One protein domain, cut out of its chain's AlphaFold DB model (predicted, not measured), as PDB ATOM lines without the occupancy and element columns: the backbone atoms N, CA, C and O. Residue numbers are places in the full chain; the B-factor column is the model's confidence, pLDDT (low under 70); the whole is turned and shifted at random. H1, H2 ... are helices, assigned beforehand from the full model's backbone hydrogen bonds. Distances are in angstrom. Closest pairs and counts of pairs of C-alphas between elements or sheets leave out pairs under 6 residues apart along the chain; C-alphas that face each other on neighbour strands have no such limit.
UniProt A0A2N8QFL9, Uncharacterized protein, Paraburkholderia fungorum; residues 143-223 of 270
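This is residues 143 to 223 of the 270 residues of an uncharacterized protein of Paraburkholderia fungorum (UniProt A0A2N8QFL9). What does the printed part look like? It is a long helical hairpin: H1 runs the length of a rod, the chain turns tightly at residues 183 to 186, and H2 folds back side by side with H1. What is it made of? The printed part has 81 residues, with two named helices, H1 then H2, and no named strand; its class is all helix. How large is the outline? The whole is extended, with a radius of gyration of the C-alphas of 18.6 A, and the C-alphas span 64 by 17 by 7 A.

Where does the first helix lie? H1 holds residues 143 to 182, from C-alpha 143 at (292.269, 265.488, 285.320) to C-alpha 182 at (258.099, 250.261, 241.476), a length of 57.6 A. Where does the second lie? H2 holds residues 187 to 221 and measures 51.4 A from first to last C-alpha, ending with C-alpha 221 at (287.113, 252.082, 282.829).

How do the two helices stand to each other? H1 and H2 form a helical hairpin and run opposite ways at a shallow tilt of 4 degrees. Where do they come closest? They touch, with 26 pairs of C-alphas within 8 A; the closest C-alphas are those of Leu 175 and Ala 194, 5.5 A apart. What do the backbones show? In H1 and H2 every O i to N i+4 pair is within hydrogen-bond range.

How far does it reach? The two C-alphas farthest apart are those of Trp 143 and Lys 185, at 64.4 A, while the first and last printed C-alphas, of Trp 143 and Phe 223, are 9.6 A apart. Is there a cut or a long link? The printed part has no cut, and the link from H1 to H2, 4 residues, is tight. Where is confidence low? The mean pLDDT of the printed part is 83.6, and residues 185 to 187 and residue 223 are under 70.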
ATOM      1  N   TRP A 143     293.513 264.791 285.667       84.56
ATOM      2  CA  TRP A 143     292.269 265.488 285.320       84.56
ATOM      3  C   TRP A 143     292.214 265.902 283.843       84.56
ATOM      4  O   TRP A 143     291.221 265.662 283.160       84.56
ATOM      5  N   GLU A 144     293.292 266.499 283.327       87.06
ATOM      6  CA  GLU A 144     293.341 266.985 281.945       87.06
ATOM      7  C   GLU A 144     293.331 265.822 280.944       87.06
ATOM      8  O   GLU A 144     292.737 265.929 279.872       87.06
ATOM      9  N   ARG A 145     293.938 264.681 281.304       85.06
ATOM     10  CA  ARG A 145     293.840 263.438 280.527       85.06
ATOM     11  C   ARG A 145     292.407 262.928 280.481       85.06
ATOM     12  O   ARG A 145     291.940 262.575 279.403       85.06
ATOM     13  N   GLU A 146     291.707 262.907 281.614       85.31
ATOM     14  CA  GLU A 146     290.309 262.473 281.663       85.31
ATOM     15  C   GLU A 146     289.411 263.378 280.801       85.31
ATOM     16  O   GLU A 146     288.592 262.887 280.019       85.31
ATOM     17  N   GLU A 147     289.581 264.702 280.891       87.62
ATOM     18  CA  GLU A 147     288.855 265.656 280.044       87.62
ATOM     19  C   GLU A 147     289.177 265.476 278.559       87.62
ATOM     20  O   GLU A 147     288.262 265.483 277.730       87.62
ATOM     21  N   PHE A 148     290.450 265.266 278.217       88.25
ATOM     22  CA  PHE A 148     290.881 265.023 276.844       88.25
ATOM     23  C   PHE A 148     290.235 263.759 276.266       88.25
ATOM     24  O   PHE A 148     289.653 263.807 275.179       88.25
ATOM     25  N   VAL A 149     290.263 262.650 277.014       87.31
ATOM     26  CA  VAL A 149     289.628 261.382 276.622       87.31
ATOM     27  C   VAL A 149     288.125 261.565 276.423       87.31
ATOM     28  O   VAL A 149     287.595 261.215 275.368       87.31
ATOM     29  N   LYS A 150     287.425 262.214 277.363       87.94
ATOM     30  CA  LYS A 150     285.988 262.512 277.214       87.94
ATOM     31  C   LYS A 150     285.694 263.365 275.978       87.94
ATOM     32  O   LYS A 150     284.747 263.076 275.243       87.94
ATOM     33  N   ALA A 151     286.478 264.415 275.741       86.62
ATOM     34  CA  ALA A 151     286.280 265.320 274.612       86.62
ATOM     35  C   ALA A 151     286.426 264.595 273.270       86.62
ATOM     36  O   ALA A 151     285.636 264.808 272.345       86.62
ATOM     37  N   ALA A 152     287.399 263.702 273.168       86.56
ATOM     38  CA  ALA A 152     287.638 262.948 271.954       86.56
ATOM     39  C   ALA A 152     286.654 261.793 271.752       86.56
ATOM     40  O   ALA A 152     286.233 261.591 270.616       86.56
ATOM     41  N   ILE A 153     286.179 261.124 272.811       87.12
ATOM     42  CA  ILE A 153     285.026 260.208 272.720       87.12
ATOM     43  C   ILE A 153     283.837 260.940 272.079       87.12
ATOM     44  O   ILE A 153     283.225 260.456 271.124       87.12
ATOM     45  N   VAL A 154     283.536 262.158 272.542       88.31
ATOM     46  CA  VAL A 154     282.456 262.978 271.969       88.31
ATOM     47  C   VAL A 154     282.741 263.350 270.511       88.31
ATOM     48  O   VAL A 154     281.826 263.325 269.683       88.31
ATOM     49  N   ALA A 155     283.982 263.702 270.170       86.06
ATOM     50  CA  ALA A 155     284.372 264.019 268.798       86.06
ATOM     51  C   ALA A 155     284.197 262.811 267.861       86.06
ATOM     52  O   ALA A 155     283.592 262.943 266.793       86.06
ATOM     53  N   ARG A 156     284.631 261.626 268.300       86.44
ATOM     54  CA  ARG A 156     284.497 260.369 267.562       86.44
ATOM     55  C   ARG A 156     283.032 260.003 267.354       86.44
ATOM     56  O   ARG A 156     282.610 259.779 266.220       86.44
ATOM     57  N   GLN A 157     282.216 260.073 268.408       88.38
ATOM     58  CA  GLN A 157     280.777 259.824 268.324       88.38
ATOM     59  C   GLN A 157     280.081 260.782 267.344       88.38
ATOM     60  O   GLN A 157     279.215 260.372 266.570       88.38
ATOM     61  N   ARG A 158     280.462 262.068 267.337       86.31
ATOM     62  CA  ARG A 158     279.946 263.041 266.358       86.31
ATOM     63  C   ARG A 158     280.331 262.664 264.930       86.31
ATOM     64  O   ARG A 158     279.486 262.778 264.044       86.31
ATOM     65  N   SER A 159     281.564 262.213 264.715       87.38
ATOM     66  CA  SER A 159     282.050 261.756 263.407       87.38
ATOM     67  C   SER A 159     281.263 260.542 262.903       87.38
ATOM     68  O   SER A 159     280.758 260.559 261.776       87.38
ATOM     69  N   ILE A 160     281.053 259.534 263.760       85.56
ATOM     70  CA  ILE A 160     280.266 258.339 263.423       85.56
ATOM     71  C   ILE A 160     278.821 258.723 263.075       85.56
ATOM     72  O   ILE A 160     278.327 258.369 262.004       85.56
ATOM     73  N   ASN A 161     278.173 259.546 263.906       86.19
ATOM     74  CA  ASN A 161     276.806 260.009 263.651       86.19
ATOM     75  C   ASN A 161     276.694 260.803 262.338       86.19
ATOM     76  O   ASN A 161     275.722 260.655 261.594       86.19
ATOM     77  N   ALA A 162     277.681 261.647 262.023       85.12
ATOM     78  CA  ALA A 162     277.709 262.400 260.772       85.12
ATOM     79  C   ALA A 162     277.822 261.472 259.550       85.12
ATOM     80  O   ALA A 162     277.136 261.691 258.544       85.12
ATOM     81  N   ARG A 163     278.638 260.413 259.644       87.94
ATOM     82  CA  ARG A 163     278.743 259.375 258.610       87.94
ATOM     83  C   ARG A 163     277.422 258.625 258.440       87.94
ATOM     84  O   ARG A 163     276.920 258.562 257.318       87.94
ATOM     85  N   HIS A 164     276.820 258.149 259.530       90.06
ATOM     86  CA  HIS A 164     275.535 257.439 259.496       90.06
ATOM     87  C   HIS A 164     274.435 258.274 258.842       90.06
ATOM     88  O   HIS A 164     273.705 257.780 257.987       90.06
ATOM     89  N   LEU A 165     274.356 259.569 259.163       89.12
ATOM     90  CA  LEU A 165     273.406 260.485 258.527       89.12
ATOM     91  C   LEU A 165     273.638 260.612 257.017       89.12
ATOM     92  O   LEU A 165     272.679 260.630 256.241       89.12
ATOM     93  N   LYS A 166     274.898 260.702 256.575       91.06
ATOM     94  CA  LYS A 166     275.241 260.777 255.147       91.06
ATOM     95  C   LYS A 166     274.841 259.495 254.413       91.06
ATOM     96  O   LYS A 166     274.241 259.568 253.340       91.06
ATOM     97  N   GLU A 167     275.123 258.341 255.007       87.31
ATOM     98  CA  GLU A 167     274.785 257.027 254.457       87.31
ATOM     99  C   GLU A 167     273.273 256.785 254.419       87.31
ATOM    100  O   GLU A 167     272.755 256.361 253.388       87.31
ATOM    101  N   LEU A 168     272.541 257.145 255.477       88.94
ATOM    102  CA  LEU A 168     271.079 257.056 255.512       88.94
ATOM    103  C   LEU A 168     270.423 257.957 254.469       88.94
ATOM    104  O   LEU A 168     269.469 257.541 253.813       88.94
ATOM    105  N   ASN A 169     270.936 259.171 254.270       89.31
ATOM    106  CA  ASN A 169     270.426 260.060 253.229       89.31
ATOM    107  C   ASN A 169     270.652 259.478 251.824       89.31
ATOM    108  O   ASN A 169     269.740 259.523 250.996       89.31
ATOM    109  N   ALA A 170     271.820 258.877 251.569       84.56
ATOM    110  CA  ALA A 170     272.113 258.194 250.308       84.56
ATOM    111  C   ALA A 170     271.272 256.917 250.112       84.56
ATOM    112  O   ALA A 170     270.828 256.612 249.003       84.56
ATOM    113  N   ALA A 171     271.011 256.169 251.184       84.19
ATOM    114  CA  ALA A 171     270.136 255.003 251.149       84.19
ATOM    115  C   ALA A 171     268.681 255.412 250.872       84.19
ATOM    116  O   ALA A 171     268.004 254.805 250.044       84.19
ATOM    117  N   ARG A 172     268.220 256.496 251.504       85.56
ATOM    118  CA  ARG A 172     266.878 257.054 251.321       85.56
ATOM    119  C   ARG A 172     266.653 257.550 249.893       85.56
ATOM    120  O   ARG A 172     265.587 257.289 249.338       85.56
ATOM    121  N   SER A 173     267.629 258.221 249.278       87.19
ATOM    122  CA  SER A 173     267.507 258.657 247.881       87.19
ATOM    123  C   SER A 173     267.385 257.466 246.927       87.19
ATOM    124  O   SER A 173     266.472 257.444 246.103       87.19
ATOM    125  N   LYS A 174     268.211 256.423 247.102       83.06
ATOM    126  CA  LYS A 174     268.107 255.174 246.326       83.06
ATOM    127  C   LYS A 174     266.774 254.460 246.543       83.06
ATOM    128  O   LYS A 174     266.194 253.933 245.595       83.06
ATOM    129  N   LEU A 175     266.257 254.466 247.772       83.38
ATOM    130  CA  LEU A 175     264.956 253.877 248.072       83.38
ATOM    131  C   LEU A 175     263.837 254.617 247.329       83.38
ATOM    132  O   LEU A 175     263.006 253.971 246.697       83.38
ATOM    133  N   TYR A 176     263.850 255.951 247.304       86.31
ATOM    134  CA  TYR A 176     262.874 256.716 246.520       86.31
ATOM    135  C   TYR A 176     262.991 256.478 245.014       86.31
ATOM    136  O   TYR A 176     261.969 256.364 244.341       86.31
ATOM    137  N   GLU A 177     264.204 256.343 244.478       84.25
ATOM    138  CA  GLU A 177     264.399 255.965 243.074       84.25
ATOM    139  C   GLU A 177     263.825 254.578 242.774       84.25
ATOM    140  O   GLU A 177     263.158 254.392 241.754       84.25
ATOM    141  N   SER A 178     264.026 253.613 243.676       81.31
ATOM    142  CA  SER A 178     263.483 252.260 243.523       81.31
ATOM    143  C   SER A 178     261.952 252.234 243.615       81.31
ATOM    144  O   SER A 178     261.308 251.607 242.780       81.31
ATOM    145  N   LEU A 179     261.355 252.994 244.543       81.19
ATOM    146  CA  LEU A 179     259.904 253.147 244.658       81.19
ATOM    147  C   LEU A 179     259.303 253.851 243.441       81.19
ATOM    148  O   LEU A 179     258.233 253.469 242.981       81.19
ATOM    149  N   LYS A 180     259.998 254.836 242.861       85.25
ATOM    150  CA  LYS A 180     259.554 255.477 241.616       85.25
ATOM    151  C   LYS A 180     259.529 254.481 240.453       85.25
ATOM    152  O   LYS A 180     258.617 254.522 239.632       85.25
ATOM    153  N   LYS A 181     260.500 253.564 240.401       79.81
ATOM    154  CA  LYS A 181     260.531 252.454 239.436       79.81
ATOM    155  C   LYS A 181     259.534 251.343 239.785       79.81
ATOM    156  O   LYS A 181     259.146 250.596 238.893       79.81
ATOM    157  N   ALA A 182     259.058 251.268 241.030       74.31
ATOM    158  CA  ALA A 182     258.099 250.261 241.476       74.31
ATOM    159  C   ALA A 182     256.741 250.324 240.751       74.31
ATOM    160  O   ALA A 182     256.054 249.315 240.638       74.31
ATOM    161  N   GLY A 183     256.381 251.487 240.200       72.44
ATOM    162  CA  GLY A 183     255.212 251.647 239.327       72.44
ATOM    163  C   GLY A 183     255.383 251.088 237.907       72.44
ATOM    164  O   GLY A 183     254.466 251.195 237.099       72.44
ATOM    165  N   THR A 184     256.546 250.517 237.575       77.69
ATOM    166  CA  THR A 184     256.838 249.896 236.272       77.69
ATOM    167  C   THR A 184     256.867 248.365 236.385       77.69
ATOM    168  O   THR A 184     256.857 247.818 237.486       77.69
ATOM    169  N   LYS A 185     256.893 247.636 235.257       68.38
ATOM    170  CA  LYS A 185     256.803 246.156 235.226       68.38
ATOM    171  C   LYS A 185     257.918 245.422 235.999       68.38
ATOM    172  O   LYS A 185     257.733 244.265 236.351       68.38
ATOM    173  N   GLU A 186     259.027 246.088 236.321       68.50
ATOM    174  CA  GLU A 186     260.130 245.550 237.147       68.50
ATOM    175  C   GLU A 186     259.949 245.808 238.662       68.50
ATOM    176  O   GLU A 186     260.833 245.557 239.484       68.50
ATOM    177  N   GLY A 187     258.805 246.367 239.047       66.94
ATOM    178  CA  GLY A 187     258.684 247.185 240.239       66.94
ATOM    179  C   GLY A 187     258.686 246.522 241.624       66.94
ATOM    180  O   GLY A 187     259.326 247.060 242.533       66.94
ATOM    181  N   PRO A 188     258.021 245.370 241.832       77.88
ATOM    182  CA  PRO A 188     257.942 244.760 243.161       77.88
ATOM    183  C   PRO A 188     259.298 244.257 243.676       77.88
ATOM    184  O   PRO A 188     259.619 244.414 244.854       77.88
ATOM    185  N   GLY A 189     260.127 243.690 242.791       82.38
ATOM    186  CA  GLY A 189     261.439 243.147 243.155       82.38
ATOM    187  C   GLY A 189     262.446 244.233 243.545       82.38
ATOM    188  O   GLY A 189     263.162 244.091 244.538       82.38
ATOM    189  N   ALA A 190     262.456 245.350 242.812       78.81
ATOM    190  CA  ALA A 190     263.337 246.481 243.091       78.81
ATOM    191  C   ALA A 190     263.024 247.146 244.442       78.81
ATOM    192  O   ALA A 190     263.942 247.467 245.199       78.81
ATOM    193  N   ALA A 191     261.738 247.299 244.779       77.06
ATOM    194  CA  ALA A 191     261.314 247.863 246.059       77.06
ATOM    195  C   ALA A 191     261.733 246.980 247.247       77.06
ATOM    196  O   ALA A 191     262.265 247.478 248.240       77.06
ATOM    197  N   LEU A 192     261.559 245.661 247.126       84.44
ATOM    198  CA  LEU A 192     261.917 244.708 248.178       84.44
ATOM    199  C   LEU A 192     263.443 244.630 248.373       84.44
ATOM    200  O   LEU A 192     263.926 244.588 249.505       84.44
ATOM    201  N   SER A 193     264.217 244.693 247.284       81.75
ATOM    202  CA  SER A 193     265.682 244.803 247.342       81.75
ATOM    203  C   SER A 193     266.135 246.087 248.046       81.75
ATOM    204  O   SER A 193     266.979 246.034 248.941       81.75
ATOM    205  N   ALA A 194     265.533 247.235 247.722       80.25
ATOM    206  CA  ALA A 194     265.857 248.497 248.378       80.25
ATOM    207  C   ALA A 194     265.524 248.482 249.875       80.25
ATOM    208  O   ALA A 194     266.326 248.946 250.685       80.25
ATOM    209  N   GLN A 195     264.386 247.897 250.260       84.62
ATOM    210  CA  GLN A 195     264.019 247.726 251.664       84.62
ATOM    211  C   GLN A 195     265.038 246.858 252.417       84.62
ATOM    212  O   GLN A 195     265.459 247.225 253.514       84.62
ATOM    213  N   ARG A 196     265.482 245.741 251.821       87.88
ATOM    214  CA  ARG A 196     266.525 244.878 252.405       87.88
ATOM    215  C   ARG A 196     267.852 245.613 252.578       87.88
ATOM    216  O   ARG A 196     268.477 245.476 253.623       87.88
ATOM    217  N   ASN A 197     268.246 246.435 251.605       80.31
ATOM    218  CA  ASN A 197     269.471 247.231 251.693       80.31
ATOM    219  C   ASN A 197     269.409 248.265 252.826       80.31
ATOM    220  O   ASN A 197     270.389 248.447 253.541       80.31
ATOM    221  N   VAL A 198     268.256 248.914 253.028       85.38
ATOM    222  CA  VAL A 198     268.068 249.843 254.156       85.38
ATOM    223  C   VAL A 198     268.110 249.104 255.493       85.38
ATOM    224  O   VAL A 198     268.772 249.570 256.416       85.38
ATOM    225  N   ALA A 199     267.462 247.941 255.597       88.19
ATOM    226  CA  ALA A 199     267.502 247.130 256.812       88.19
ATOM    227  C   ALA A 199     268.930 246.662 257.153       88.19
ATOM    228  O   ALA A 199     269.345 246.756 258.305       88.19
ATOM    229  N   ALA A 200     269.700 246.225 256.152       82.38
ATOM    230  CA  ALA A 200     271.099 245.840 256.330       82.38
ATOM    231  C   ALA A 200     271.967 247.019 256.800       82.38
ATOM    232  O   ALA A 200     272.805 246.856 257.683       82.38
ATOM    233  N   LEU A 201     271.736 248.219 256.262       85.94
ATOM    234  CA  LEU A 201     272.463 249.427 256.649       85.94
ATOM    235  C   LEU A 201     272.157 249.849 258.094       85.94
ATOM    236  O   LEU A 201     273.075 250.185 258.833       85.94
ATOM    237  N   LEU A 202     270.899 249.745 258.529       88.50
ATOM    238  CA  LEU A 202     270.528 249.975 259.930       88.50
ATOM    239  C   LEU A 202     271.184 248.961 260.878       88.50
ATOM    240  O   LEU A 202     271.648 249.343 261.948       88.50
ATOM    241  N   ALA A 203     271.257 247.688 260.482       88.38
ATOM    242  CA  ALA A 203     271.937 246.662 261.269       88.38
ATOM    243  C   ALA A 203     273.448 246.933 261.389       88.38
ATOM    244  O   ALA A 203     274.015 246.775 262.469       88.38
ATOM    245  N   LEU A 204     274.090 247.397 260.309       84.69
ATOM    246  CA  LEU A 204     275.494 247.821 260.335       84.69
ATOM    247  C   LEU A 204     275.707 249.032 261.249       84.69
ATOM    248  O   LEU A 204     276.623 249.017 262.066       84.69
ATOM    249  N   HIS A 205     274.844 250.050 261.167       90.38
ATOM    250  CA  HIS A 205     274.917 251.230 262.039       90.38
ATOM    251  C   HIS A 205     274.775 250.859 263.511       90.38
ATOM    252  O   HIS A 205     275.548 251.343 264.335       90.38
ATOM    253  N   GLN A 206     273.843 249.960 263.836       88.94
ATOM    254  CA  GLN A 206     273.688 249.454 265.196       88.94
ATOM    255  C   GLN A 206     274.950 248.721 265.670       88.94
ATOM    256  O   GLN A 206     275.438 249.002 266.761       88.94
ATOM    257  N   GLY A 207     275.520 247.845 264.837       84.75
ATOM    258  CA  GLY A 207     276.756 247.132 265.165       84.75
ATOM    259  C   GLY A 207     277.950 248.065 265.395       84.75
ATOM    260  O   GLY A 207     278.730 247.847 266.320       84.75
ATOM    261  N   GLU A 208     278.075 249.137 264.606       85.62
ATOM    262  CA  GLU A 208     279.101 250.164 264.829       85.62
ATOM    263  C   GLU A 208     278.891 250.914 266.152       85.62
ATOM    264  O   GLU A 208     279.863 251.197 266.852       85.62
ATOM    265  N   MET A 209     277.641 251.205 266.524       86.12
ATOM    266  CA  MET A 209     277.331 251.855 267.801       86.12
ATOM    267  C   MET A 209     277.594 250.960 269.003       86.12
ATOM    268  O   MET A 209     278.141 251.430 269.998       86.12
ATOM    269  N   ASP A 210     277.279 249.672 268.903       85.06
ATOM    270  CA  ASP A 210     277.577 248.713 269.962       85.06
ATOM    271  C   ASP A 210     279.095 248.531 270.130       85.06
ATOM    272  O   ASP A 210     279.593 248.486 271.256       85.06
ATOM    273  N   ALA A 211     279.851 248.488 269.027       82.88
ATOM    274  CA  ALA A 211     281.311 248.420 269.059       82.88
ATOM    275  C   ALA A 211     281.941 249.676 269.685       82.88
ATOM    276  O   ALA A 211     282.854 249.561 270.507       82.88
ATOM    277  N   GLU A 212     281.436 250.864 269.344       82.69
ATOM    278  CA  GLU A 212     281.888 252.125 269.938       82.69
ATOM    279  C   GLU A 212     281.579 252.178 271.436       82.69
ATOM    280  O   GLU A 212     282.435 252.535 272.241       82.69
ATOM    281  N   LEU A 213     280.393 251.726 271.844       82.31
ATOM    282  CA  LEU A 213     280.012 251.669 273.251       82.31
ATOM    283  C   LEU A 213     280.958 250.767 274.059       82.31
ATOM    284  O   LEU A 213     281.322 251.109 275.185       82.31
ATOM    285  N   GLN A 214     281.395 249.636 273.496       82.88
ATOM    286  CA  GLN A 214     282.392 248.776 274.141       82.88
ATOM    287  C   GLN A 214     283.761 249.457 274.255       82.88
ATOM    288  O   GLN A 214     284.409 249.332 275.294       82.88
ATOM    289  N   ARG A 215     284.189 250.220 273.242       82.62
ATOM    290  CA  ARG A 215     285.433 251.004 273.318       82.62
ATOM    291  C   ARG A 215     285.365 252.077 274.391       82.62
ATOM    292  O   ARG A 215     286.242 252.122 275.245       82.62
ATOM    293  N   VAL A 216     284.287 252.859 274.413       84.56
ATOM    294  CA  VAL A 216     284.058 253.891 275.432       84.56
ATOM    295  C   VAL A 216     284.071 253.286 276.832       84.56
ATOM    296  O   VAL A 216     284.657 253.862 277.742       84.56
ATOM    297  N   ARG A 217     283.475 252.102 277.025       82.31
ATOM    298  CA  ARG A 217     283.543 251.396 278.313       82.31
ATOM    299  C   ARG A 217     284.975 251.077 278.724       82.31
ATOM    300  O   ARG A 217     285.287 251.256 279.893       82.31
ATOM    301  N   LEU A 218     285.821 250.616 277.803       82.31
ATOM    302  CA  LEU A 218     287.227 250.317 278.090       82.31
ATOM    303  C   LEU A 218     288.031 251.592 278.381       82.31
ATOM    304  O   LEU A 218     288.739 251.637 279.382       82.31
ATOM    305  N   GLU A 219     287.870 252.631 277.559       82.00
ATOM    306  CA  GLU A 219     288.559 253.919 277.723       82.00
ATOM    307  C   GLU A 219     288.155 254.608 279.035       82.00
ATOM    308  O   GLU A 219     289.001 255.114 279.761       82.00
ATOM    309  N   VAL A 220     286.870 254.583 279.400       80.88
ATOM    310  CA  VAL A 220     286.381 255.181 280.653       80.88
ATOM    311  C   VAL A 220     286.721 254.315 281.869       80.88
ATOM    312  O   VAL A 220     287.015 254.858 282.934       80.88
ATOM    313  N   ALA A 221     286.721 252.983 281.742       75.88
ATOM    314  CA  ALA A 221     287.113 252.082 282.829       75.88
ATOM    315  C   ALA A 221     288.561 252.305 283.288       75.88
ATOM    316  O   ALA A 221     288.871 252.038 284.446       75.88
ATOM    317  N   GLU A 222     289.433 252.845 282.431       73.81
ATOM    318  CA  GLU A 222     290.778 253.258 282.835       73.81
ATOM    319  C   GLU A 222     290.764 254.338 283.936       73.81
ATOM    320  O   GLU A 222     291.686 254.394 284.756       73.81
ATOM    321  N   PHE A 223     289.724 255.173 283.974       68.81
ATOM    322  CA  PHE A 223     289.579 256.286 284.915       68.81
ATOM    323  C   PHE A 223     288.618 255.959 286.067       68.81
ATOM    324  O   PHE A 223     288.771 256.468 287.177       68.81
TER     325      PHE A 223